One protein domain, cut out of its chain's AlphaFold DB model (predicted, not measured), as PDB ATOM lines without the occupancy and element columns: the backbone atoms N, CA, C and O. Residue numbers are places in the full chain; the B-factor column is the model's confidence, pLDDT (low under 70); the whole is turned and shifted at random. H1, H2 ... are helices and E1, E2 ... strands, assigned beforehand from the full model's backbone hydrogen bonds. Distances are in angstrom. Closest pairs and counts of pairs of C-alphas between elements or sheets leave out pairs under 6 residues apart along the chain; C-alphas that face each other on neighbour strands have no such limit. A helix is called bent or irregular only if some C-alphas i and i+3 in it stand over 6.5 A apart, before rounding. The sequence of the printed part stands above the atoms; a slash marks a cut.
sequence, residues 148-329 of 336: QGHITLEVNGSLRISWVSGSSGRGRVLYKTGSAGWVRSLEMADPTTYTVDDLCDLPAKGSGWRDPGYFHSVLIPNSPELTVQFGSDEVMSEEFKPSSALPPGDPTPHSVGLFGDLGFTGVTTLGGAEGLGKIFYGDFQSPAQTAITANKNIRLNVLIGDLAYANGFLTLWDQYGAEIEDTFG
ATOM      1  N   GLN A 148     -13.048  32.567   2.799       96.44
ATOM      2  CA  GLN A 148     -13.697  31.670   3.762       96.44
ATOM      3  C   GLN A 148     -12.802  31.357   4.972       96.44
ATOM      4  O   GLN A 148     -12.828  30.257   5.537       96.44
ATOM      5  N   GLY A 149     -11.982  32.339   5.351       97.69
ATOM      6  CA  GLY A 149     -11.091  32.286   6.494       97.69
ATOM      7  C   GLY A 149     -11.849  31.976   7.780       97.69
ATOM      8  O   GLY A 149     -12.806  32.661   8.147       97.69
ATOM      9  N   HIS A 150     -11.406  30.954   8.500       97.81
ATOM     10  CA  HIS A 150     -11.914  30.668   9.834       97.81
ATOM     11  C   HIS A 150     -10.863  30.009  10.724       97.81
ATOM     12  O   HIS A 150      -9.889  29.402  10.268       97.81
ATOM     13  N   ILE A 151     -11.075  30.141  12.029       97.69
ATOM     14  CA  ILE A 151     -10.177  29.632  13.064       97.69
ATOM     15  C   ILE A 151     -10.874  28.502  13.803       97.69
ATOM     16  O   ILE A 151     -12.029  28.646  14.170       97.69
ATOM     17  N   THR A 152     -10.178  27.411  14.093       96.88
ATOM     18  CA  THR A 152     -10.667  26.320  14.956       96.88
ATOM     19  C   THR A 152      -9.680  26.094  16.107       96.88
ATOM     20  O   THR A 152      -8.485  26.385  15.987       96.88
ATOM     21  N   LEU A 153     -10.182  25.627  17.257       95.38
ATOM     22  CA  LEU A 153      -9.365  25.300  18.429       95.38
ATOM     23  C   LEU A 153      -9.064  23.802  18.452       95.38
ATOM     24  O   LEU A 153      -9.977  22.981  18.496       95.38
ATOM     25  N   GLU A 154      -7.784  23.453  18.481       94.69
ATOM     26  CA  GLU A 154      -7.337  22.066  18.565       94.69
ATOM     27  C   GLU A 154      -7.310  21.553  20.006       94.69
ATOM     28  O   GLU A 154      -7.098  22.303  20.960       94.69
ATOM     29  N   VAL A 155      -7.410  20.230  20.165       91.62
ATOM     30  CA  VAL A 155      -7.353  19.563  21.481       91.62
ATOM     31  C   VAL A 155      -6.044  19.861  22.226       91.62
ATOM     32  O   VAL A 155      -6.026  19.952  23.451       91.62
ATOM     33  N   ASN A 156      -4.940  20.046  21.497       91.62
ATOM     34  CA  ASN A 156      -3.641  20.400  22.074       91.62
ATOM     35  C   ASN A 156      -3.507  21.899  22.434       91.62
ATOM     36  O   ASN A 156      -2.432  22.324  22.858       91.62
ATOM     37  N   GLY A 157      -4.562  22.700  22.245       92.69
ATOM     38  CA  GLY A 157      -4.593  24.134  22.531       92.69
ATOM     39  C   GLY A 157      -3.995  25.027  21.442       92.69
ATOM     40  O   GLY A 157      -3.902  26.235  21.652       92.69
ATOM     41  N   SER A 158      -3.574  24.472  20.300       95.31
ATOM     42  CA  SER A 158      -3.178  25.265  19.128       95.31
ATOM     43  C   SER A 158      -4.396  25.782  18.356       95.31
ATOM     44  O   SER A 158      -5.513  25.298  18.537       95.31
ATOM     45  N   LEU A 159      -4.181  26.792  17.514       96.81
ATOM     46  CA  LEU A 159      -5.202  27.295  16.601       96.81
ATOM     47  C   LEU A 159      -4.914  26.782  15.199       96.81
ATOM     48  O   LEU A 159      -3.777  26.846  14.728       96.81
ATOM     49  N   ARG A 160      -5.956  26.321  14.521       97.56
ATOM     50  CA  ARG A 160      -5.914  25.988  13.102       97.56
ATOM     51  C   ARG A 160      -6.593  27.102  12.322       97.56
ATOM     52  O   ARG A 160      -7.756  27.402  12.575       97.56
ATOM     53  N   ILE A 161      -5.859  27.698  11.388       98.19
ATOM     54  CA  ILE A 161      -6.382  28.664  10.421       98.19
ATOM     55  C   ILE A 161      -6.674  27.907   9.133       98.19
ATOM     56  O   ILE A 161      -5.772  27.253   8.604       98.19
ATOM     57  N   SER A 162      -7.905  28.001   8.646       98.25
ATOM     58  CA  SER A 162      -8.356  27.333   7.429       98.25
ATOM     59  C   SER A 162      -8.978  28.339   6.465       98.25
ATOM     60  O   SER A 162      -9.601  29.302   6.904       98.25
ATOM     61  N   TRP A 163      -8.788  28.124   5.165       98.31
ATOM     62  CA  TRP A 163      -9.335  28.968   4.097       98.31
ATOM     63  C   TRP A 163      -9.436  28.182   2.786       98.31
ATOM     64  O   TRP A 163      -8.924  27.064   2.677       98.31
ATOM     65  N   VAL A 164     -10.070  28.784   1.785       97.81
ATOM     66  CA  VAL A 164     -10.212  28.260   0.424       97.81
ATOM     67  C   VAL A 164      -9.517  29.196  -0.564       97.81
ATOM     68  O   VAL A 164      -9.579  30.417  -0.411       97.81
ATOM     69  N   SER A 165      -8.849  28.641  -1.575       97.06
ATOM     70  CA  SER A 165      -8.320  29.407  -2.714       97.06
ATOM     71  C   SER A 165      -8.348  28.583  -4.009       97.06
ATOM     72  O   SER A 165      -8.660  27.392  -3.988       97.06
ATOM     73  N   GLY A 166      -8.027  29.195  -5.149       95.81
ATOM     74  CA  GLY A 166      -7.790  28.497  -6.419       95.81
ATOM     75  C   GLY A 166      -6.458  27.738  -6.490       95.81
ATOM     76  O   GLY A 166      -6.247  26.953  -7.419       95.81
ATOM     77  N   SER A 167      -5.571  27.909  -5.504       94.50
ATOM     78  CA  SER A 167      -4.204  27.397  -5.560       94.50
ATOM     79  C   SER A 167      -4.086  25.973  -5.023       94.50
ATOM     80  O   SER A 167      -4.367  25.701  -3.863       94.50
ATOM     81  N   SER A 168      -3.542  25.065  -5.835       95.38
ATOM     82  CA  SER A 168      -3.134  23.721  -5.388       95.38
ATOM     83  C   SER A 168      -1.815  23.706  -4.603       95.38
ATOM     84  O   SER A 168      -1.387  22.662  -4.108       95.38
ATOM     85  N   GLY A 169      -1.131  24.851  -4.520       95.19
ATOM     86  CA  GLY A 169       0.122  24.992  -3.790       95.19
ATOM     87  C   GLY A 169      -0.088  25.000  -2.278       95.19
ATOM     88  O   GLY A 169      -1.162  25.307  -1.776       95.19
ATOM     89  N   ARG A 170       0.969  24.694  -1.521       96.19
ATOM     90  CA  ARG A 170       0.890  24.724  -0.055       96.19
ATOM     91  C   ARG A 170       0.616  26.123   0.470       96.19
ATOM     92  O   ARG A 170       1.341  27.074   0.157       96.19
ATOM     93  N   GLY A 171      -0.368  26.197   1.356       97.50
ATOM     94  CA  GLY A 171      -0.722  27.406   2.066       97.50
ATOM     95  C   GLY A 171       0.304  27.812   3.125       97.50
ATOM     96  O   GLY A 171       1.183  27.046   3.545       97.50
ATOM     97  N   ARG A 172       0.172  29.047   3.602       97.94
ATOM     98  CA  ARG A 172       0.928  29.575   4.740       97.94
ATOM     99  C   ARG A 172       0.087  30.490   5.605       97.94
ATOM    100  O   ARG A 172      -0.853  31.127   5.141       97.94
ATOM    101  N   VAL A 173       0.544  30.641   6.840       98.56
ATOM    102  CA  VAL A 173       0.097  31.689   7.754       98.56
ATOM    103  C   VAL A 173       1.298  32.523   8.166       98.56
ATOM    104  O   VAL A 173       2.323  31.992   8.600       98.56
ATOM    105  N   LEU A 174       1.167  33.839   8.055       98.25
ATOM    106  CA  LEU A 174       2.019  34.786   8.756       98.25
ATOM    107  C   LEU A 174       1.308  35.166  10.049       98.25
ATOM    108  O   LEU A 174       0.146  35.558  10.017       98.25
ATOM    109  N   TYR A 175       1.982  35.055  11.188       98.00
ATOM    110  CA  TYR A 175       1.422  35.473  12.468       98.00
ATOM    111  C   TYR A 175       2.440  36.228  13.318       98.00
ATOM    112  O   TYR A 175       3.646  36.020  13.202       98.00
ATOM    113  N   LYS A 176       1.959  37.104  14.193       97.06
ATOM    114  CA  LYS A 176       2.763  37.770  15.225       97.06
ATOM    115  C   LYS A 176       2.008  37.776  16.546       97.06
ATOM    116  O   LYS A 176       0.778  37.815  16.563       97.06
ATOM    117  N   THR A 177       2.760  37.737  17.639       95.44
ATOM    118  CA  THR A 177       2.237  37.765  19.008       95.44
ATOM    119  C   THR A 177       2.753  39.008  19.724       95.44
ATOM    120  O   THR A 177       3.965  39.153  19.914       95.44
ATOM    121  N   GLY A 178       1.856  39.912  20.106       91.81
ATOM    122  CA  GLY A 178       2.204  41.193  20.717       91.81
ATOM    123  C   GLY A 178       3.130  42.029  19.834       91.81
ATOM    124  O   GLY A 178       2.846  42.257  18.658       91.81
ATOM    125  N   SER A 179       4.257  42.482  20.384       89.81
ATOM    126  CA  SER A 179       5.256  43.283  19.661       89.81
ATOM    127  C   SER A 179       6.282  42.462  18.868       89.81
ATOM    128  O   SER A 179       7.229  43.033  18.322       89.81
ATOM    129  N   ALA A 180       6.124  41.134  18.802       92.06
ATOM    130  CA  ALA A 180       7.018  40.277  18.034       92.06
ATOM    131  C   ALA A 180       6.923  40.547  16.520       92.06
ATOM    132  O   ALA A 180       5.918  41.040  16.004       92.06
ATOM    133  N   GLY A 181       7.990  40.198  15.798       95.75
ATOM    134  CA  GLY A 181       7.980  40.192  14.335       95.75
ATOM    135  C   GLY A 181       7.101  39.077  13.762       95.75
ATOM    136  O   GLY A 181       6.690  38.161  14.474       95.75
ATOM    137  N   TRP A 182       6.843  39.147  12.456       97.44
ATOM    138  CA  TRP A 182       6.114  38.108  11.732       97.44
ATOM    139  C   TRP A 182       6.873  36.779  11.732       97.44
ATOM    140  O   TRP A 182       8.052  36.714  11.379       97.44
ATOM    141  N   VAL A 183       6.160  35.715  12.078       97.75
ATOM    142  CA  VAL A 183       6.581  34.323  11.973       97.75
ATOM    143  C   VAL A 183       5.765  33.665  10.872       97.75
ATOM    144  O   VAL A 183       4.562  33.890  10.761       97.75
ATOM    145  N   ARG A 184       6.419  32.847  10.048       97.31
ATOM    146  CA  ARG A 184       5.769  32.081   8.984       97.31
ATOM    147  C   ARG A 184       5.574  30.634   9.425       97.31
ATOM    148  O   ARG A 184       6.552  29.974   9.768       97.31
ATOM    149  N   SER A 185       4.340  30.153   9.347       97.44
ATOM    150  CA  SER A 185       3.977  28.736   9.437       97.44
ATOM    151  C   SER A 185       3.503  28.251   8.068       97.44
ATOM    152  O   SER A 185       2.881  29.012   7.325       97.44
ATOM    153  N   LEU A 186       3.836  27.014   7.714       96.38
ATOM    154  CA  LEU A 186       3.500  26.409   6.425       96.38
ATOM    155  C   LEU A 186       2.530  25.256   6.632       96.38
ATOM    156  O   LEU A 186       2.550  24.588   7.667       96.38
ATOM    157  N   GLU A 187       1.729  24.999   5.609       93.44
ATOM    158  CA  GLU A 187       0.895  23.811   5.549       93.44
ATOM    159  C   GLU A 187       1.751  22.537   5.600       93.44
ATOM    160  O   GLU A 187       2.792  22.425   4.940       93.44
ATOM    161  N   MET A 188       1.344  21.581   6.441       89.94
ATOM    162  CA  MET A 188       2.113  20.347   6.641       89.94
ATOM    163  C   MET A 188       1.944  19.359   5.483       89.94
ATOM    164  O   MET A 188       2.857  18.578   5.207       89.94
ATOM    165  N   ALA A 189       0.789  19.396   4.822       91.69
ATOM    166  CA  ALA A 189       0.431  18.559   3.686       91.69
ATOM    167  C   ALA A 189       0.077  19.438   2.478       91.69
ATOM    168  O   ALA A 189       0.086  20.662   2.572       91.69
ATOM    169  N   ASP A 190      -0.182  18.812   1.339       93.50
ATOM    170  CA  ASP A 190      -0.763  19.524   0.204       93.50
ATOM    171  C   ASP A 190      -2.252  19.790   0.500       93.50
ATOM    172  O   ASP A 190      -2.870  18.991   1.220       93.50
ATOM    173  N   PRO A 191      -2.821  20.899   0.002       96.44
ATOM    174  CA  PRO A 191      -4.202  21.244   0.290       96.44
ATOM    175  C   PRO A 191      -5.158  20.210  -0.297       96.44
ATOM    176  O   PRO A 191      -4.899  19.580  -1.325       96.44
ATOM    177  N   THR A 192      -6.288  20.029   0.374       98.00
ATOM    178  CA  THR A 192      -7.295  19.047  -0.037       98.00
ATOM    179  C   THR A 192      -8.303  19.662  -0.999       98.00
ATOM    180  O   THR A 192      -8.504  20.870  -1.006       98.00
ATOM    181  N   THR A 193      -8.969  18.834  -1.795       98.00
ATOM    182  CA  THR A 193     -10.079  19.237  -2.666       98.00
ATOM    183  C   THR A 193     -11.044  18.061  -2.824       98.00
ATOM    184  O   THR A 193     -10.773  16.967  -2.318       98.00
ATOM    185  N   TYR A 194     -12.161  18.281  -3.504       97.25
ATOM    186  CA  TYR A 194     -13.067  17.231  -3.949       97.25
ATOM    187  C   TYR A 194     -13.563  17.537  -5.362       97.25
ATOM    188  O   TYR A 194     -13.556  18.676  -5.823       97.25
ATOM    189  N   THR A 195     -14.004  16.497  -6.050       96.69
ATOM    190  CA  THR A 195     -14.479  16.525  -7.431       96.69
ATOM    191  C   THR A 195     -15.950  16.125  -7.504       96.69
ATOM    192  O   THR A 195     -16.532  15.630  -6.538       96.69
ATOM    193  N   VAL A 196     -16.566  16.300  -8.674       95.06
ATOM    194  CA  VAL A 196     -17.962  15.900  -8.909       95.06
ATOM    195  C   VAL A 196     -18.195  14.405  -8.645       95.06
ATOM    196  O   VAL A 196     -19.295  13.996  -8.264       95.06
ATOM    197  N   ASP A 197     -17.156  13.583  -8.813       97.00
ATOM    198  CA  ASP A 197     -17.218  12.140  -8.601       97.00
ATOM    199  C   ASP A 197     -17.285  11.768  -7.115       97.00
ATOM    200  O   ASP A 197     -17.886  10.743  -6.784       97.00
ATOM    201  N   ASP A 198     -16.773  12.629  -6.232       97.50
ATOM    202  CA  ASP A 198     -16.816  12.447  -4.776       97.50
ATOM    203  C   ASP A 198     -18.213  12.712  -4.182       97.50
ATOM    204  O   ASP A 198     -18.484  12.383  -3.026       97.50
ATOM    205  N   LEU A 199     -19.129  13.286  -4.968       96.94
ATOM    206  CA  LEU A 199     -20.501  13.568  -4.553       96.94
ATOM    207  C   LEU A 199     -21.445  12.392  -4.836       96.94
ATOM    208  O   LEU A 199     -21.244  11.605  -5.763       96.94
ATOM    209  N   CYS A 200     -22.515  12.292  -4.044       96.75
ATOM    210  CA  CYS A 200     -23.407  11.129  -4.040       96.75
ATOM    211  C   CYS A 200     -24.543  11.196  -5.072       96.75
ATOM    212  O   CYS A 200     -24.793  10.200  -5.746       96.75
ATOM    213  N   ASP A 201     -25.230  12.336  -5.205       95.56
ATOM    214  CA  ASP A 201     -26.442  12.456  -6.034       95.56
ATOM    215  C   ASP A 201     -26.676  13.894  -6.545       95.56
ATOM    216  O   ASP A 201     -25.943  14.834  -6.215       95.56
ATOM    217  N   LEU A 202     -27.698  14.068  -7.379       92.19
ATOM    218  CA  LEU A 202     -28.222  15.360  -7.809       92.19
ATOM    219  C   LEU A 202     -28.862  16.133  -6.629       92.19
ATOM    220  O   LEU A 202     -29.383  15.514  -5.703       92.19
ATOM    221  N   PRO A 203     -28.860  17.482  -6.653       90.00
ATOM    222  CA  PRO A 203     -28.306  18.334  -7.708       90.00
ATOM    223  C   PRO A 203     -26.780  18.494  -7.634       90.00
ATOM    224  O   PRO A 203     -26.192  18.965  -8.603       90.00
ATOM    225  N   ALA A 204     -26.136  18.048  -6.551       90.62
ATOM    226  CA  ALA A 204     -24.709  18.252  -6.288       90.62
ATOM    227  C   ALA A 204     -23.794  17.670  -7.375       90.62
ATOM    228  O   ALA A 204     -22.826  18.311  -7.768       90.62
ATOM    229  N   LYS A 205     -24.134  16.494  -7.917       92.75
ATOM    230  CA  LYS A 205     -23.420  15.879  -9.055       92.75
ATOM    231  C   LYS A 205     -23.729  16.497 -10.427       92.75
ATOM    232  O   LYS A 205     -23.194  16.035 -11.432       92.75
ATOM    233  N   GLY A 206     -24.659  17.445 -10.502       89.19
ATOM    234  CA  GLY A 206     -25.219  17.949 -11.753       89.19
ATOM    235  C   GLY A 206     -25.281  19.465 -11.772       89.19
ATOM    236  O   GLY A 206     -24.252  20.126 -11.739       89.19
ATOM    237  N   SER A 207     -26.491  20.023 -11.842       85.56
ATOM    238  CA  SER A 207     -26.698  21.472 -11.966       85.56
ATOM    239  C   SER A 207     -26.148  22.279 -10.789       85.56
ATOM    240  O   SER A 207     -25.776  23.427 -10.982       85.56
ATOM    241  N   GLY A 208     -26.075  21.688  -9.595       85.69
ATOM    242  CA  GLY A 208     -25.534  22.334  -8.402       85.69
ATOM    243  C   GLY A 208     -24.025  22.161  -8.217       85.69
ATOM    244  O   GLY A 208     -23.471  22.704  -7.258       85.69
ATOM    245  N   TRP A 209     -23.353  21.420  -9.109       89.38
ATOM    246  CA  TRP A 209     -21.906  21.239  -9.056       89.38
ATOM    247  C   TRP A 209     -21.179  22.566  -9.268       89.38
ATOM    248  O   TRP A 209     -21.487  23.335 -10.182       89.38
ATOM    249  N   ARG A 210     -20.141  22.771  -8.463       89.50
ATOM    250  CA  ARG A 210     -19.146  23.814  -8.649       89.50
ATOM    251  C   ARG A 210     -17.810  23.339  -8.104       89.50
ATOM    252  O   ARG A 210     -17.780  22.669  -7.076       89.50
ATOM    253  N   ASP A 211     -16.727  23.706  -8.780       92.31
ATOM    254  CA  ASP A 211     -15.380  23.419  -8.298       92.31
ATOM    255  C   ASP A 211     -15.122  24.154  -6.959       92.31
ATOM    256  O   ASP A 211     -15.245  25.388  -6.884       92.31
ATOM    257  N   PRO A 212     -14.797  23.425  -5.876       94.38
ATOM    258  CA  PRO A 212     -14.603  24.029  -4.563       94.38
ATOM    259  C   PRO A 212     -13.258  24.745  -4.412       94.38
ATOM    260  O   PRO A 212     -13.034  25.384  -3.387       94.38
ATOM    261  N   GLY A 213     -12.357  24.648  -5.391       95.94
ATOM    262  CA  GLY A 213     -10.966  25.045  -5.233       95.94
ATOM    263  C   GLY A 213     -10.224  24.113  -4.275       95.94
ATOM    264  O   GLY A 213     -10.472  22.907  -4.220       95.94
ATOM    265  N   TYR A 214      -9.298  24.682  -3.514       97.94
ATOM    266  CA  TYR A 214      -8.423  23.966  -2.595       97.94
ATOM    267  C   TYR A 214      -8.610  24.478  -1.170       97.94
ATOM    268  O   TYR A 214      -8.581  25.681  -0.907       97.94
ATOM    269  N   PHE A 215      -8.797  23.540  -0.246       98.38
ATOM    270  CA  PHE A 215      -8.932  23.778   1.183       98.38
ATOM    271  C   PHE A 215      -7.559  23.701   1.836       98.38
ATOM    272  O   PHE A 215      -6.918  22.643   1.828       98.38
ATOM    273  N   HIS A 216      -7.146  24.811   2.435       98.50
ATOM    274  CA  HIS A 216      -5.868  24.945   3.116       98.50
ATOM    275  C   HIS A 216      -6.049  24.963   4.624       98.50
ATOM    276  O   HIS A 216      -7.056  25.465   5.135       98.50
ATOM    277  N   SER A 217      -5.049  24.472   5.355       97.75
ATOM    278  CA  SER A 217      -5.090  24.496   6.813       97.75
ATOM    279  C   SER A 217      -3.717  24.536   7.484       97.75
ATOM    280  O   SER A 217      -2.882  23.653   7.299       97.75
ATOM    281  N   VAL A 218      -3.485  25.522   8.353       98.25
ATOM    282  CA  VAL A 218      -2.193  25.717   9.032       98.25
ATOM    283  C   VAL A 218      -2.375  25.850  10.539       98.25
ATOM    284  O   VAL A 218      -3.205  26.622  11.019       98.25
ATOM    285  N   LEU A 219      -1.545  25.125  11.292       97.56
ATOM    286  CA  LEU A 219      -1.481  25.224  12.747       97.56
ATOM    287  C   LEU A 219      -0.545  26.353  13.184       97.56
ATOM    288  O   LEU A 219       0.582  26.484  12.689       97.56
ATOM    289  N   ILE A 220      -1.004  27.131  14.162       97.19
ATOM    290  CA  ILE A 220      -0.238  28.173  14.844       97.19
ATOM    291  C   ILE A 220      -0.459  28.103  16.365       97.19
ATOM    292  O   ILE A 220      -1.460  27.553  16.834       97.19
ATOM    293  N   PRO A 221       0.449  28.666  17.178       95.62
ATOM    294  CA  PRO A 221       0.229  28.783  18.616       95.62
ATOM    295  C   PRO A 221      -0.974  29.681  18.947       95.62
ATOM    296  O   PRO A 221      -1.159  30.732  18.334       95.62
ATOM    297  N   ASN A 222      -1.743  29.310  19.971       95.00
ATOM    298  CA  ASN A 222      -2.742  30.197  20.568       95.00
ATOM    299  C   ASN A 222      -2.051  31.278  21.420       95.00
ATOM    300  O   ASN A 222      -1.158  30.969  22.210       95.00
ATOM    301  N   SER A 223      -2.448  32.544  21.263       93.81
ATOM    302  CA  SER A 223      -1.811  33.681  21.942       93.81
ATOM    303  C   SER A 223      -2.780  34.857  22.114       93.81
ATOM    304  O   SER A 223      -3.479  35.180  21.156       93.81
ATOM    305  N   PRO A 224      -2.786  35.553  23.271       89.00
ATOM    306  CA  PRO A 224      -3.743  36.626  23.579       89.00
ATOM    307  C   PRO A 224      -3.642  37.865  22.680       89.00
ATOM    308  O   PRO A 224      -4.632  38.563  22.491       89.00
ATOM    309  N   GLU A 225      -2.466  38.141  22.115       92.75
ATOM    310  CA  GLU A 225      -2.229  39.293  21.233       92.75
ATOM    311  C   GLU A 225      -1.859  38.832  19.823       92.75
ATOM    312  O   GLU A 225      -0.768  39.108  19.324       92.75
ATOM    313  N   LEU A 226      -2.737  38.048  19.205       95.88
ATOM    314  CA  LEU A 226      -2.483  37.445  17.907       95.88
ATOM    315  C   LEU A 226      -2.892  38.384  16.761       95.88
ATOM    316  O   LEU A 226      -3.961  38.988  16.764       95.88
ATOM    317  N   THR A 227      -2.031  38.505  15.754       97.56
ATOM    318  CA  THR A 227      -2.390  39.049  14.436       97.56
ATOM    319  C   THR A 227      -1.965  38.049  13.375       97.56
ATOM    320  O   THR A 227      -0.846  37.536  13.461       97.56
ATOM    321  N   VAL A 228      -2.827  37.774  12.396       97.94
ATOM    322  CA  VAL A 228      -2.608  36.751  11.365       97.94
ATOM    323  C   VAL A 228      -2.917  37.264   9.965       97.94
ATOM    324  O   VAL A 228      -3.779  38.120   9.785       97.94
ATOM    325  N   GLN A 229      -2.233  36.693   8.982       98.25
ATOM    326  CA  GLN A 229      -2.598  36.701   7.567       98.25
ATOM    327  C   GLN A 229      -2.414  35.281   7.032       98.25
ATOM    328  O   GLN A 229      -1.490  34.583   7.456       98.25
ATOM    329  N   PHE A 230      -3.239  34.863   6.085       98.38
ATOM    330  CA  PHE A 230      -3.173  33.534   5.472       98.38
ATOM    331  C   PHE A 230      -3.216  33.633   3.943       98.38
ATOM    332  O   PHE A 230      -3.645  34.652   3.408       98.38
ATOM    333  N   GLY A 231      -2.708  32.624   3.236       98.00
ATOM    334  CA  GLY A 231      -2.627  32.631   1.770       98.00
ATOM    335  C   GLY A 231      -1.433  31.846   1.225       98.00
ATOM    336  O   GLY A 231      -1.072  30.804   1.777       98.00
ATOM    337  N   SER A 232      -0.810  32.348   0.159       95.38
ATOM    338  CA  SER A 232       0.317  31.735  -0.560       95.38
ATOM    339  C   SER A 232       1.570  32.640  -0.594       95.38
ATOM    340  O   SER A 232       1.699  33.578   0.195       95.38
ATOM    341  N   ASP A 233       2.560  32.326  -1.444       90.62
ATOM    342  CA  ASP A 233       3.693  33.232  -1.727       90.62
ATOM    343  C   ASP A 233       3.239  34.494  -2.480       90.62
ATOM    344  O   ASP A 233       3.834  35.563  -2.333       90.62
ATOM    345  N   GLU A 234       2.193  34.355  -3.287       91.88
ATOM    346  CA  GLU A 234       1.738  35.327  -4.273       91.88
ATOM    347  C   GLU A 234       0.647  36.241  -3.712       91.88
ATOM    348  O   GLU A 234       0.673  37.452  -3.945       91.88
ATOM    349  N   VAL A 235      -0.303  35.670  -2.966       95.88
ATOM    350  CA  VAL A 235      -1.497  36.376  -2.490       95.88
ATOM    351  C   VAL A 235      -1.733  36.078  -1.014       95.88
ATOM    352  O   VAL A 235      -1.729  34.929  -0.584       95.88
ATOM    353  N   MET A 236      -1.956  37.131  -0.225       97.50
ATOM    354  CA  MET A 236      -2.262  37.044   1.204       97.50
ATOM    355  C   MET A 236      -3.582  37.755   1.522       97.50
ATOM    356  O   MET A 236      -3.935  38.780   0.917       97.50
ATOM    357  N   SER A 237      -4.276  37.234   2.530       97.62
ATOM    358  CA  SER A 237      -5.441  37.855   3.150       97.62
ATOM    359  C   SER A 237      -5.099  39.230   3.734       97.62
ATOM    360  O   SER A 237      -3.930  39.626   3.875       97.62
ATOM    361  N   GLU A 238      -6.126  39.970   4.132       95.69
ATOM    362  CA  GLU A 238      -5.931  41.087   5.051       95.69
ATOM    363  C   GLU A 238      -5.457  40.623   6.443       95.69
ATOM    364  O   GLU A 238      -5.379  39.424   6.731       95.69
ATOM    365  N   GLU A 239      -5.066  41.579   7.291       96.81
ATOM    366  CA  GLU A 239      -4.681  41.291   8.676       96.81
ATOM    367  C   GLU A 239      -5.918  41.060   9.547       96.81
ATOM    368  O   GLU A 239      -6.721  41.970   9.754       96.81
ATOM    369  N   PHE A 240      -5.989  39.893  10.180       97.38
ATOM    370  CA  PHE A 240      -6.985  39.584  11.202       97.38
ATOM    371  C   PHE A 240      -6.372  39.626  12.598       97.38
ATOM    372  O   PHE A 240      -5.206  39.278  12.800       97.38
ATOM    373  N   LYS A 241      -7.172  40.029  13.589       96.25
ATOM    374  CA  LYS A 241      -6.784  40.082  15.009       96.25
ATOM    375  C   LYS A 241      -7.748  39.248  15.849       96.25
ATOM    376  O   LYS A 241      -8.605  39.817  16.529       96.25
ATOM    377  N   PRO A 242      -7.656  37.914  15.757       95.25
ATOM    378  CA  PRO A 242      -8.554  37.044  16.484       95.25
ATOM    379  C   PRO A 242      -8.325  37.129  17.987       95.25
ATOM    380  O   PRO A 242      -7.207  37.303  18.475       95.25
ATOM    381  N   SER A 243      -9.405  36.929  18.725       92.50
ATOM    382  CA  SER A 243      -9.346  36.650  20.147       92.50
ATOM    383  C   SER A 243      -8.828  35.240  20.381       92.50
ATOM    384  O   SER A 243      -9.339  34.272  19.818       92.50
ATOM    385  N   SER A 244      -7.851  35.109  21.270       87.00
ATOM    386  CA  SER A 244      -7.353  33.807  21.706       87.00
ATOM    387  C   SER A 244      -8.432  32.982  22.395       87.00
ATOM    388  O   SER A 244      -9.194  33.513  23.212       87.00
ATOM    389  N   ALA A 245      -8.399  31.666  22.187       89.69
ATOM    390  CA  ALA A 245      -9.074  30.751  23.096       89.69
ATOM    391  C   ALA A 245      -8.489  30.898  24.507       89.69
ATOM    392  O   ALA A 245      -7.279  31.087  24.671       89.69
ATOM    393  N   LEU A 246      -9.333  30.780  25.527       91.31
ATOM    394  CA  LEU A 246      -8.867  30.750  26.908       91.31
ATOM    395  C   LEU A 246      -8.446  29.321  27.291       91.31
ATOM    396  O   LEU A 246      -9.172  28.375  26.973       91.31
ATOM    397  N   PRO A 247      -7.301  29.136  27.971       88.19
ATOM    398  CA  PRO A 247      -6.913  27.832  28.495       88.19
ATOM    399  C   PRO A 247      -7.942  27.275  29.497       88.19
ATOM    400  O   PRO A 247      -8.613  28.043  30.192       88.19
ATOM    401  N   PRO A 248      -8.039  25.942  29.651       88.88
ATOM    402  CA  PRO A 248      -8.881  25.341  30.679       88.88
ATOM    403  C   PRO A 248      -8.545  25.868  32.083       88.88
ATOM    404  O   PRO A 248      -7.393  25.829  32.511       88.88
ATOM    405  N   GLY A 249      -9.564  26.334  32.810       90.38
ATOM    406  CA  GLY A 249      -9.414  26.878  34.164       90.38
ATOM    407  C   GLY A 249      -9.061  28.368  34.235       90.38
ATOM    408  O   GLY A 249      -8.898  28.882  35.342       90.38
ATOM    409  N   ASP A 250      -8.965  29.067  33.101       91.56
ATOM    410  CA  ASP A 250      -8.785  30.520  33.089       91.56
ATOM    411  C   ASP A 250      -9.987  31.228  33.759       91.56
ATOM    412  O   ASP A 250     -11.138  30.966  33.394       91.56
ATOM    413  N   PRO A 251      -9.761  32.109  34.754       94.50
ATOM    414  CA  PRO A 251     -10.837  32.770  35.490       94.50
ATOM    415  C   PRO A 251     -11.433  33.984  34.758       94.50
ATOM    416  O   PRO A 251     -12.352  34.615  35.287       94.50
ATOM    417  N   THR A 252     -10.911  34.361  33.586       93.44
ATOM    418  CA  THR A 252     -11.380  35.519  32.816       93.44
ATOM    419  C   THR A 252     -12.846  35.326  32.424       93.44
ATOM    420  O   THR A 252     -13.165  34.344  31.751       93.44
ATOM    421  N   PRO A 253     -13.758  36.251  32.783       94.25
ATOM    422  CA  PRO A 253     -15.144  36.182  32.336       94.25
ATOM    423  C   PRO A 253     -15.224  36.160  30.808       94.25
ATOM    424  O   PRO A 253     -14.668  37.028  30.134       94.25
ATOM    425  N   HIS A 254     -15.924  35.173  30.262       94.62
ATOM    426  CA  HIS A 254     -16.049  34.972  28.823       94.62
ATOM    427  C   HIS A 254     -17.432  34.443  28.457       94.62
ATOM    428  O   HIS A 254     -18.239  34.077  29.313       94.62
ATOM    429  N   SER A 255     -17.716  34.436  27.161       94.69
ATOM    430  CA  SER A 255     -18.934  33.879  26.591       94.69
ATOM    431  C   SER A 255     -18.601  32.858  25.509       94.69
ATOM    432  O   SER A 255     -17.527  32.892  24.904       94.69
ATOM    433  N   VAL A 256     -19.558  31.972  25.261       93.38
ATOM    434  CA  VAL A 256     -19.560  31.066  24.114       93.38
ATOM    435  C   VAL A 256     -20.723  31.483  23.223       93.38
ATOM    436  O   VAL A 256     -21.848  31.607  23.709       93.38
ATOM    437  N   GLY A 257     -20.445  31.751  21.949       92.25
ATOM    438  CA  GLY A 257     -21.482  31.917  20.936       92.25
ATOM    439  C   GLY A 257     -22.002  30.539  20.545       92.25
ATOM    440  O   GLY A 257     -21.205  29.681  20.180       92.25
ATOM    441  N   LEU A 258     -23.306  30.308  20.660       92.38
ATOM    442  CA  LEU A 258     -23.938  29.055  20.257       92.38
ATOM    443  C   LEU A 258     -24.972  29.358  19.179       92.38
ATOM    444  O   LEU A 258     -25.880  30.160  19.404       92.38
ATOM    445  N   PHE A 259     -24.813  28.716  18.031       88.69
ATOM    446  CA  PHE A 259     -25.613  28.934  16.836       88.69
ATOM    447  C   PHE A 259     -26.085  27.596  16.291       88.69
ATOM    448  O   PHE A 259     -25.370  26.607  16.390       88.69
ATOM    449  N   GLY A 260     -27.251  27.582  15.673       89.88
ATOM    450  CA  GLY A 260     -27.743  26.492  14.840       89.88
ATOM    451  C   GLY A 260     -28.607  27.105  13.753       89.88
ATOM    452  O   GLY A 260     -29.055  28.248  13.921       89.88
ATOM    453  N   ASP A 261     -28.789  26.379  12.655       88.50
ATOM    454  CA  ASP A 261     -29.760  26.749  11.623       88.50
ATOM    455  C   ASP A 261     -29.494  28.156  11.053       88.50
ATOM    456  O   ASP A 261     -30.418  28.922  10.777       88.50
ATOM    457  N   LEU A 262     -28.210  28.527  10.930       87.12
ATOM    458  CA  LEU A 262     -27.825  29.882  10.534       87.12
ATOM    459  C   LEU A 262     -28.243  30.158   9.093       87.12
ATOM    460  O   LEU A 262     -28.921  31.142   8.831       87.12
ATOM    461  N   GLY A 263     -27.812  29.330   8.139       86.00
ATOM    462  CA  GLY A 263     -27.983  29.634   6.721       86.00
ATOM    463  C   GLY A 263     -27.509  31.041   6.346       86.00
ATOM    464  O   GLY A 263     -26.706  31.682   7.032       86.00
ATOM    465  N   PHE A 264     -28.056  31.546   5.249       80.38
ATOM    466  CA  PHE A 264     -27.990  32.958   4.904       80.38
ATOM    467  C   PHE A 264     -29.254  33.369   4.149       80.38
ATOM    468  O   PHE A 264     -30.009  32.539   3.634       80.38
ATOM    469  N   THR A 265     -29.535  34.664   4.124       74.25
ATOM    470  CA  THR A 265     -30.759  35.190   3.523       74.25
ATOM    471  C   THR A 265     -30.722  34.993   2.014       74.25
ATOM    472  O   THR A 265     -29.693  35.220   1.385       74.25
ATOM    473  N   GLY A 266     -31.856  34.638   1.423       70.44
ATOM    474  CA  GLY A 266     -31.932  34.345  -0.004       70.44
ATOM    475  C   GLY A 266     -31.763  32.865  -0.323       70.44
ATOM    476  O   GLY A 266     -32.041  32.494  -1.449       70.44
ATOM    477  N   VAL A 267     -31.411  31.982   0.619       70.00
ATOM    478  CA  VAL A 267     -31.487  30.535   0.354       70.00
ATOM    479  C   VAL A 267     -32.953  30.095   0.234       70.00
ATOM    480  O   VAL A 267     -33.782  30.444   1.076       70.00
ATOM    481  N   THR A 268     -33.289  29.337  -0.814       63.75
ATOM    482  CA  THR A 268     -34.655  28.825  -1.018       63.75
ATOM    483  C   THR A 268     -34.900  27.529  -0.243       63.75
ATOM    484  O   THR A 268     -33.974  26.794   0.099       63.75
ATOM    485  N   THR A 269     -36.171  27.196  -0.001       56.28
ATOM    486  CA  THR A 269     -36.580  26.007   0.773       56.28
ATOM    487  C   THR A 269     -36.148  24.668   0.165       56.28
ATOM    488  O   THR A 269     -36.175  23.658   0.866       56.28
ATOM    489  N   LEU A 270     -35.745  24.636  -1.109       56.28
ATOM    490  CA  LEU A 270     -35.273  23.432  -1.806       56.28
ATOM    491  C   LEU A 270     -33.750  23.431  -2.048       56.28
ATOM    492  O   LEU A 270     -33.245  22.511  -2.687       56.28
ATOM    493  N   GLY A 271     -33.019  24.424  -1.532       56.75
ATOM    494  CA  GLY A 271     -31.645  24.719  -1.953       56.75
ATOM    495  C   GLY A 271     -31.600  25.692  -3.139       56.75
ATOM    496  O   GLY A 271     -32.577  25.850  -3.868       56.75
ATOM    497  N   GLY A 272     -30.475  26.388  -3.306       54.56
ATOM    498  CA  GLY A 272     -30.308  27.484  -4.277       54.56
ATOM    499  C   GLY A 272     -30.504  28.875  -3.657       54.56
ATOM    500  O   GLY A 272     -31.011  28.980  -2.540       54.56
ATOM    501  N   ALA A 273     -30.078  29.936  -4.353       59.09
ATOM    502  CA  ALA A 273     -30.131  31.321  -3.870       59.09
ATOM    503  C   ALA A 273     -31.014  32.237  -4.738       59.09
ATOM    504  O   ALA A 273     -30.827  32.366  -5.942       59.09
ATOM    505  N   GLU A 274     -31.913  32.966  -4.087       60.62
ATOM    506  CA  GLU A 274     -32.605  34.170  -4.546       60.62
ATOM    507  C   GLU A 274     -31.994  35.425  -3.887       60.62
ATOM    508  O   GLU A 274     -32.699  36.318  -3.423       60.62
ATOM    509  N   GLY A 275     -30.660  35.506  -3.810       60.56
ATOM    510  CA  GLY A 275     -29.973  36.693  -3.297       60.56
ATOM    511  C   GLY A 275     -28.558  36.449  -2.774       60.56
ATOM    512  O   GLY A 275     -28.214  35.354  -2.344       60.56
ATOM    513  N   LEU A 276     -27.761  37.520  -2.763       62.00
ATOM    514  CA  LEU A 276     -26.417  37.586  -2.173       62.00
ATOM    515  C   LEU A 276     -26.524  38.121  -0.748       62.00
ATOM    516  O   LEU A 276     -26.232  39.285  -0.468       62.00
ATOM    517  N   GLY A 277     -27.136  37.308   0.100       66.88
ATOM    518  CA  GLY A 277     -27.600  37.734   1.404       66.88
ATOM    519  C   GLY A 277     -26.647  37.446   2.560       66.88
ATOM    520  O   GLY A 277     -25.589  36.863   2.375       66.88
ATOM    521  N   LYS A 278     -27.076  37.846   3.760       75.44
ATOM    522  CA  LYS A 278     -26.291  37.806   5.005       75.44
ATOM    523  C   LYS A 278     -26.590  36.565   5.831       75.44
ATOM    524  O   LYS A 278     -27.696  36.038   5.704       75.44
ATOM    525  N   ILE A 279     -25.698  36.170   6.748       81.06
ATOM    526  CA  ILE A 279     -26.025  35.151   7.774       81.06
ATOM    527  C   ILE A 279     -27.400  35.433   8.392       81.06
ATOM    528  O   ILE A 279     -27.683  36.556   8.837       81.06
ATOM    529  N   PHE A 280     -28.254  34.412   8.425       78.25
ATOM    530  CA  PHE A 280     -29.616  34.545   8.908       78.25
ATOM    531  C   PHE A 280     -29.698  34.160  10.391       78.25
ATOM    532  O   PHE A 280     -29.386  33.057  10.811       78.25
ATOM    533  N   TYR A 281     -30.107  35.113  11.227       72.25
ATOM    534  CA  TYR A 281     -30.250  34.912  12.675       72.25
ATOM    535  C   TYR A 281     -31.718  34.667  13.082       72.25
ATOM    536  O   TYR A 281     -32.107  34.963  14.215       72.25
ATOM    537  N   GLY A 282     -32.557  34.184  12.155       68.44
ATOM    538  CA  GLY A 282     -34.000  33.987  12.345       68.44
ATOM    539  C   GLY A 282     -34.812  35.275  12.179       68.44
ATOM    540  O   GLY A 282     -35.569  35.424  11.227       68.44
ATOM    541  N   ASP A 283     -34.610  36.237  13.079       66.00
ATOM    542  CA  ASP A 283     -35.224  37.565  13.004       66.00
ATOM    543  C   ASP A 283     -34.133  38.623  12.845       66.00
ATOM    544  O   ASP A 283     -33.225  38.733  13.681       66.00
ATOM    545  N   PHE A 284     -34.237  39.442  11.794       61.88
ATOM    546  CA  PHE A 284     -33.390  40.622  11.665       61.88
ATOM    547  C   PHE A 284     -33.588  41.510  12.897       61.88
ATOM    548  O   PHE A 284     -34.697  41.956  13.176       61.88
ATOM    549  N   GLN A 285     -32.495  41.794  13.608       67.62
ATOM    550  CA  GLN A 285     -32.468  42.617  14.822       67.62
ATOM    551  C   GLN A 285     -33.094  41.958  16.062       67.62
ATOM    552  O   GLN A 285     -33.589  42.651  16.955       67.62
ATOM    553  N   SER A 286     -33.024  40.628  16.177       79.38
ATOM    554  CA  SER A 286     -33.395  39.969  17.432       79.38
ATOM    555  C   SER A 286     -32.477  40.407  18.596       79.38
ATOM    556  O   SER A 286     -31.293  40.723  18.394       79.38
ATOM    557  N   PRO A 287     -32.967  40.405  19.853       83.12
ATOM    558  CA  PRO A 287     -32.119  40.651  21.017       83.12
ATOM    559  C   PRO A 287     -30.941  39.673  21.112       83.12
ATOM    560  O   PRO A 287     -29.860  40.067  21.539       83.12
ATOM    561  N   ALA A 288     -31.129  38.421  20.677       80.31
ATOM    562  CA  ALA A 288     -30.081  37.403  20.650       80.31
ATOM    563  C   ALA A 288     -28.987  37.738  19.625       80.31
ATOM    564  O   ALA A 288     -27.805  37.726  19.971       80.31
ATOM    565  N   GLN A 289     -29.368  38.124  18.402       82.06
ATOM    566  CA  GLN A 289     -28.426  38.593  17.383       82.06
ATOM    567  C   GLN A 289     -27.643  39.808  17.889       82.06
ATOM    568  O   GLN A 289     -26.417  39.846  17.789       82.06
ATOM    569  N   THR A 290     -28.336  40.788  18.476       85.19
ATOM    570  CA  THR A 290     -27.701  41.990  19.038       85.19
ATOM    571  C   THR A 290     -26.725  41.627  20.156       85.19
ATOM    572  O   THR A 290     -25.603  42.128  20.185       85.19
ATOM    573  N   ALA A 291     -27.123  40.728  21.061       86.88
ATOM    574  CA  ALA A 291     -26.277  40.278  22.156       86.88
ATOM    575  C   ALA A 291     -25.013  39.585  21.642       86.88
ATOM    576  O   ALA A 291     -23.929  39.901  22.116       86.88
ATOM    577  N   ILE A 292     -25.126  38.688  20.662       87.31
ATOM    578  CA  ILE A 292     -23.972  37.957  20.137       87.31
ATOM    579  C   ILE A 292     -23.047  38.873  19.327       87.31
ATOM    580  O   ILE A 292     -21.851  38.925  19.600       87.31
ATOM    581  N   THR A 293     -23.587  39.649  18.387       84.75
ATOM    582  CA  THR A 293     -22.782  40.515  17.503       84.75
ATOM    583  C   THR A 293     -22.076  41.652  18.256       84.75
ATOM    584  O   THR A 293     -20.970  42.061  17.887       84.75
ATOM    585  N   ALA A 294     -22.668  42.145  19.351       89.31
ATOM    586  CA  ALA A 294     -22.054  43.165  20.200       89.31
ATOM    587  C   ALA A 294     -21.087  42.593  21.256       89.31
ATOM    588  O   ALA A 294     -20.298  43.351  21.831       89.31
ATOM    589  N   ASN A 295     -21.120  41.285  21.540       92.00
ATOM    590  CA  ASN A 295     -20.348  40.696  22.632       92.00
ATOM    591  C   ASN A 295     -18.887  40.436  22.239       92.00
ATOM    592  O   ASN A 295     -18.548  39.450  21.590       92.00
ATOM    593  N   LYS A 296     -17.993  41.301  22.721       90.81
ATOM    594  CA  LYS A 296     -16.538  41.184  22.517       90.81
ATOM    595  C   LYS A 296     -15.836  40.220  23.485       90.81
ATOM    596  O   LYS A 296     -14.625  40.049  23.388       90.81
ATOM    597  N   ASN A 297     -16.577  39.592  24.403       93.81
ATOM    598  CA  ASN A 297     -16.062  38.594  25.345       93.81
ATOM    599  C   ASN A 297     -16.312  37.152  24.881       93.81
ATOM    600  O   ASN A 297     -16.041  36.217  25.637       93.81
ATOM    601  N   ILE A 298     -16.851  36.953  23.675       94.69
ATOM    602  CA  ILE A 298     -16.906  35.624  23.067       94.69
ATOM    603  C   ILE A 298     -15.470  35.126  22.872       94.69
ATOM    604  O   ILE A 298     -14.602  35.880  22.444       94.69
ATOM    605  N   ARG A 299     -15.208  33.872  23.251       94.31
ATOM    606  CA  ARG A 299     -13.891  33.217  23.089       94.31
ATOM    607  C   ARG A 299     -13.960  31.913  22.300       94.31
ATOM    608  O   ARG A 299     -12.927  31.315  22.019       94.31
ATOM    609  N   LEU A 300     -15.173  31.483  21.972       93.81
ATOM    610  CA  LEU A 300     -15.476  30.272  21.230       93.81
ATOM    611  C   LEU A 300     -16.869  30.419  20.621       93.81
ATOM    612  O   LEU A 300     -17.808  30.807  21.317       93.81
ATOM    613  N   ASN A 301     -16.988  30.097  19.346       94.25
ATOM    614  CA  ASN A 301     -18.241  29.935  18.632       94.25
ATOM    615  C   ASN A 301     -18.468  28.441  18.393       94.25
ATOM    616  O   ASN A 301     -17.539  27.719  18.039       94.25
ATOM    617  N   VAL A 302     -19.698  27.982  18.583       94.94
ATOM    618  CA  VAL A 302     -20.122  26.611  18.306       94.94
ATOM    619  C   VAL A 302     -21.347  26.677  17.412       94.94
ATOM    620  O   VAL A 302     -22.341  27.304  17.778       94.94
ATOM    621  N   LEU A 303     -21.263  26.041  16.252       93.75
ATOM    622  CA  LEU A 303     -22.316  25.971  15.256       93.75
ATOM    623  C   LEU A 303     -22.819  24.527  15.165       93.75
ATOM    624  O   LEU A 303     -22.153  23.664  14.613       93.75
ATOM    625  N   ILE A 304     -23.985  24.257  15.743       94.25
ATOM    626  CA  ILE A 304     -24.521  22.906  15.945       94.25
ATOM    627  C   ILE A 304     -25.382  22.429  14.770       94.25
ATOM    628  O   ILE A 304     -26.555  22.103  14.938       94.25
ATOM    629  N   GLY A 305     -24.775  22.335  13.589       90.75
ATOM    630  CA  GLY A 305     -25.437  21.822  12.388       90.75
ATOM    631  C   GLY A 305     -26.261  22.868  11.637       90.75
ATOM    632  O   GLY A 305     -26.304  24.037  12.015       90.75
ATOM    633  N   ASP A 306     -26.853  22.426  10.527       90.25
ATOM    634  CA  ASP A 306     -27.636  23.250   9.604       90.25
ATOM    635  C   ASP A 306     -26.924  24.558   9.216       90.25
ATOM    636  O   ASP A 306     -27.265  25.672   9.616       90.25
ATOM    637  N   LEU A 307     -25.850  24.366   8.442       92.00
ATOM    638  CA  LEU A 307     -24.857  25.394   8.131       92.00
ATOM    639  C   LEU A 307     -25.358  26.324   7.020       92.00
ATOM    640  O   LEU A 307     -26.067  27.283   7.285       92.00
ATOM    641  N   ALA A 308     -25.013  26.032   5.764       89.62
ATOM    642  CA  ALA A 308     -25.330  26.874   4.614       89.62
ATOM    643  C   ALA A 308     -26.704  26.583   3.986       89.62
ATOM    644  O   ALA A 308     -27.135  27.329   3.114       89.62
ATOM    645  N   TYR A 309     -27.352  25.467   4.350       89.12
ATOM    646  CA  TYR A 309     -28.499  24.907   3.615       89.12
ATOM    647  C   TYR A 309     -28.236  24.754   2.106       89.12
ATOM    648  O   TYR A 309     -29.136  24.883   1.276       89.12
ATOM    649  N   ALA A 310     -26.984  24.442   1.742       86.94
ATOM    650  CA  ALA A 310     -26.565  24.338   0.349       86.94
ATOM    651  C   ALA A 310     -27.395  23.308  -0.436       86.94
ATOM    652  O   ALA A 310     -27.679  23.514  -1.612       86.94
ATOM    653  N   ASN A 311     -27.782  22.200   0.212       88.25
ATOM    654  CA  ASN A 311     -28.655  21.151  -0.337       88.25
ATOM    655  C   ASN A 311     -28.261  20.693  -1.758       88.25
ATOM    656  O   ASN A 311     -29.104  20.344  -2.580       88.25
ATOM    657  N   GLY A 312     -26.954  20.689  -2.035       88.19
ATOM    658  CA  GLY A 312     -26.372  20.292  -3.314       88.19
ATOM    659  C   GLY A 312     -26.071  21.427  -4.297       88.19
ATOM    660  O   GLY A 312     -25.497  21.144  -5.336       88.19
ATOM    661  N   PHE A 313     -26.373  22.687  -3.987       87.12
ATOM    662  CA  PHE A 313     -25.919  23.849  -4.761       87.12
ATOM    663  C   PHE A 313     -24.649  24.426  -4.135       87.12
ATOM    664  O   PHE A 313     -24.697  25.151  -3.140       87.12
ATOM    665  N   LEU A 314     -23.491  24.062  -4.682       88.31
ATOM    666  CA  LEU A 314     -22.205  24.291  -4.020       88.31
ATOM    667  C   LEU A 314     -21.757  25.757  -3.993       88.31
ATOM    668  O   LEU A 314     -21.008  26.133  -3.097       88.31
ATOM    669  N   THR A 315     -22.284  26.601  -4.883       83.00
ATOM    670  CA  THR A 315     -22.118  28.070  -4.829       83.00
ATOM    671  C   THR A 315     -22.499  28.659  -3.467       83.00
ATOM    672  O   THR A 315     -21.924  29.657  -3.039       83.00
ATOM    673  N   LEU A 316     -23.451  28.035  -2.766       86.31
ATOM    674  CA  LEU A 316     -23.921  28.493  -1.462       86.31
ATOM    675  C   LEU A 316     -22.875  28.305  -0.359       86.31
ATOM    676  O   LEU A 316     -22.876  29.073   0.600       86.31
ATOM    677  N   TRP A 317     -21.966  27.332  -0.492       90.25
ATOM    678  CA  TRP A 317     -20.860  27.175   0.455       90.25
ATOM    679  C   TRP A 317     -19.875  28.337   0.370       90.25
ATOM    680  O   TRP A 317     -19.456  28.826   1.414       90.25
ATOM    681  N   ASP A 318     -19.566  28.816  -0.839       89.75
ATOM    682  CA  ASP A 318     -18.675  29.965  -1.030       89.75
ATOM    683  C   ASP A 318     -19.255  31.229  -0.387       89.75
ATOM    684  O   ASP A 318     -18.570  31.909   0.381       89.75
ATOM    685  N   GLN A 319     -20.541  31.504  -0.640       87.31
ATOM    686  CA  GLN A 319     -21.235  32.640  -0.033       87.31
ATOM    687  C   GLN A 319     -21.269  32.522   1.493       87.31
ATOM    688  O   GLN A 319     -20.909  33.464   2.197       87.31
ATOM    689  N   TYR A 320     -21.669  31.356   2.006       90.19
ATOM    690  CA  TYR A 320     -21.760  31.119   3.441       90.19
ATOM    691  C   TYR A 320     -20.400  31.237   4.136       90.19
ATOM    692  O   TYR A 320     -20.291  31.894   5.165       90.19
ATOM    693  N   GLY A 321     -19.348  30.642   3.572       92.94
ATOM    694  CA  GLY A 321     -18.003  30.708   4.136       92.94
ATOM    695  C   GLY A 321     -17.460  32.137   4.194       92.94
ATOM    696  O   GLY A 321     -16.861  32.516   5.198       92.94
ATOM    697  N   ALA A 322     -17.707  32.949   3.161       90.94
ATOM    698  CA  ALA A 322     -17.287  34.351   3.145       90.94
ATOM    699  C   ALA A 322     -18.058  35.199   4.168       90.94
ATOM    700  O   ALA A 322     -17.470  36.018   4.870       90.94
ATOM    701  N   GLU A 323     -19.359  34.951   4.315       90.50
ATOM    702  CA  GLU A 323     -20.179  35.567   5.359       90.50
ATOM    703  C   GLU A 323     -19.705  35.169   6.770       90.50
ATOM    704  O   GLU A 323     -19.669  35.999   7.682       90.50
ATOM    705  N   ILE A 324     -19.290  33.915   6.973       92.94
ATOM    706  CA  ILE A 324     -18.681  33.474   8.233       92.94
ATOM    707  C   ILE A 324     -17.367  34.217   8.484       92.94
ATOM    708  O   ILE A 324     -17.187  34.725   9.592       92.94
ATOM    709  N   GLU A 325     -16.480  34.322   7.493       95.00
ATOM    710  CA  GLU A 325     -15.215  35.064   7.602       95.00
ATOM    711  C   GLU A 325     -15.438  36.520   8.044       95.00
ATOM    712  O   GLU A 325     -14.856  36.938   9.053       95.00
ATOM    713  N   ASP A 326     -16.325  37.247   7.350       90.75
ATOM    714  CA  ASP A 326     -16.648  38.659   7.618       90.75
ATOM    715  C   ASP A 326     -17.263  38.857   9.015       90.75
ATOM    716  O   ASP A 326     -16.960  39.816   9.734       90.75
ATOM    717  N   THR A 327     -18.107  37.918   9.452       88.38
ATOM    718  CA  THR A 327     -18.900  38.104  10.672       88.38
ATOM    719  C   THR A 327     -18.207  37.647  11.949       88.38
ATOM    720  O   THR A 327     -18.199  38.405  12.922       88.38
ATOM    721  N   PHE A 328     -17.657  36.429  12.011       90.81
ATOM    722  CA  PHE A 328     -17.055  35.909  13.252       90.81
ATOM    723  C   PHE A 328     -15.988  34.817  13.090       90.81
ATOM    724  O   PHE A 328     -15.272  34.550  14.061       90.81
ATOM    725  N   GLY A 329     -15.846  34.206  11.913       94.31
ATOM    726  CA  GLY A 329     -14.947  33.080  11.638       94.31
ATOM    727  C   GLY A 329     -13.477  33.400  11.895       94.31
ATOM    728  O   GLY A 329     -12.758  32.574  12.457       94.31
TER     729      GLY A 329
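This is residues 148 to 329 of the 336 residues of an uncharacterized protein of Perkinsus olseni (UniProt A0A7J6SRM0). With little regular structure, this domain has a small sandwich of two antiparallel sheets, E1-E2-E5 over E4-E3-E6; H2 packs beside edge strand E1, with parallel E7 and E8 and then H1 beyond. Of 182 printed residues, 70 are in named elements, E1 to E7, H1, E8, H2: mixed class, compact, radius of gyration of the C-alphas 17.6 A, spans 49 by 44 by 27 A.

Find C-alpha 148 at (-13.697, 31.670, 3.762), starting E1, 148 to 153; look next at E2, 159 to 165, and E5, 214 to 220, each 19.7 A long. Find E3 at 172 to 177, E4 at 183 to 186, E6 at 226 to 231, E7 at 255 to 259, H1 at 287 to 294, E8 at 298 to 303. H2, 315 to 329, 18.6 A, ends at (-14.947, 33.080, 11.638); it is irregular, C-alphas 326 and 329 being 7.1 A apart.

Between E2 and E5, find N 161 and O 218 at 2.9 A. The sandwich's sheets, face to face, have best planes 15 degrees apart. H2 touches E1, closest C-alphas His 150 and Gly 329, 4.3 A. E7, H1, E8 form a strand-helix-strand unit, parallel strands joined through a helix, its crossover right-handed; N 257 and O 300 are 2.9 A apart. Every O i to N i+4 pair is within hydrogen-bond range in H1, 10 of 11 in H2.

The printed part has no cut. Links E4 to E5, E6 to E7, E7 to H1 and E8 to H2 are long. Residues 268 to 277 and 282 to 285 have pLDDT under 70.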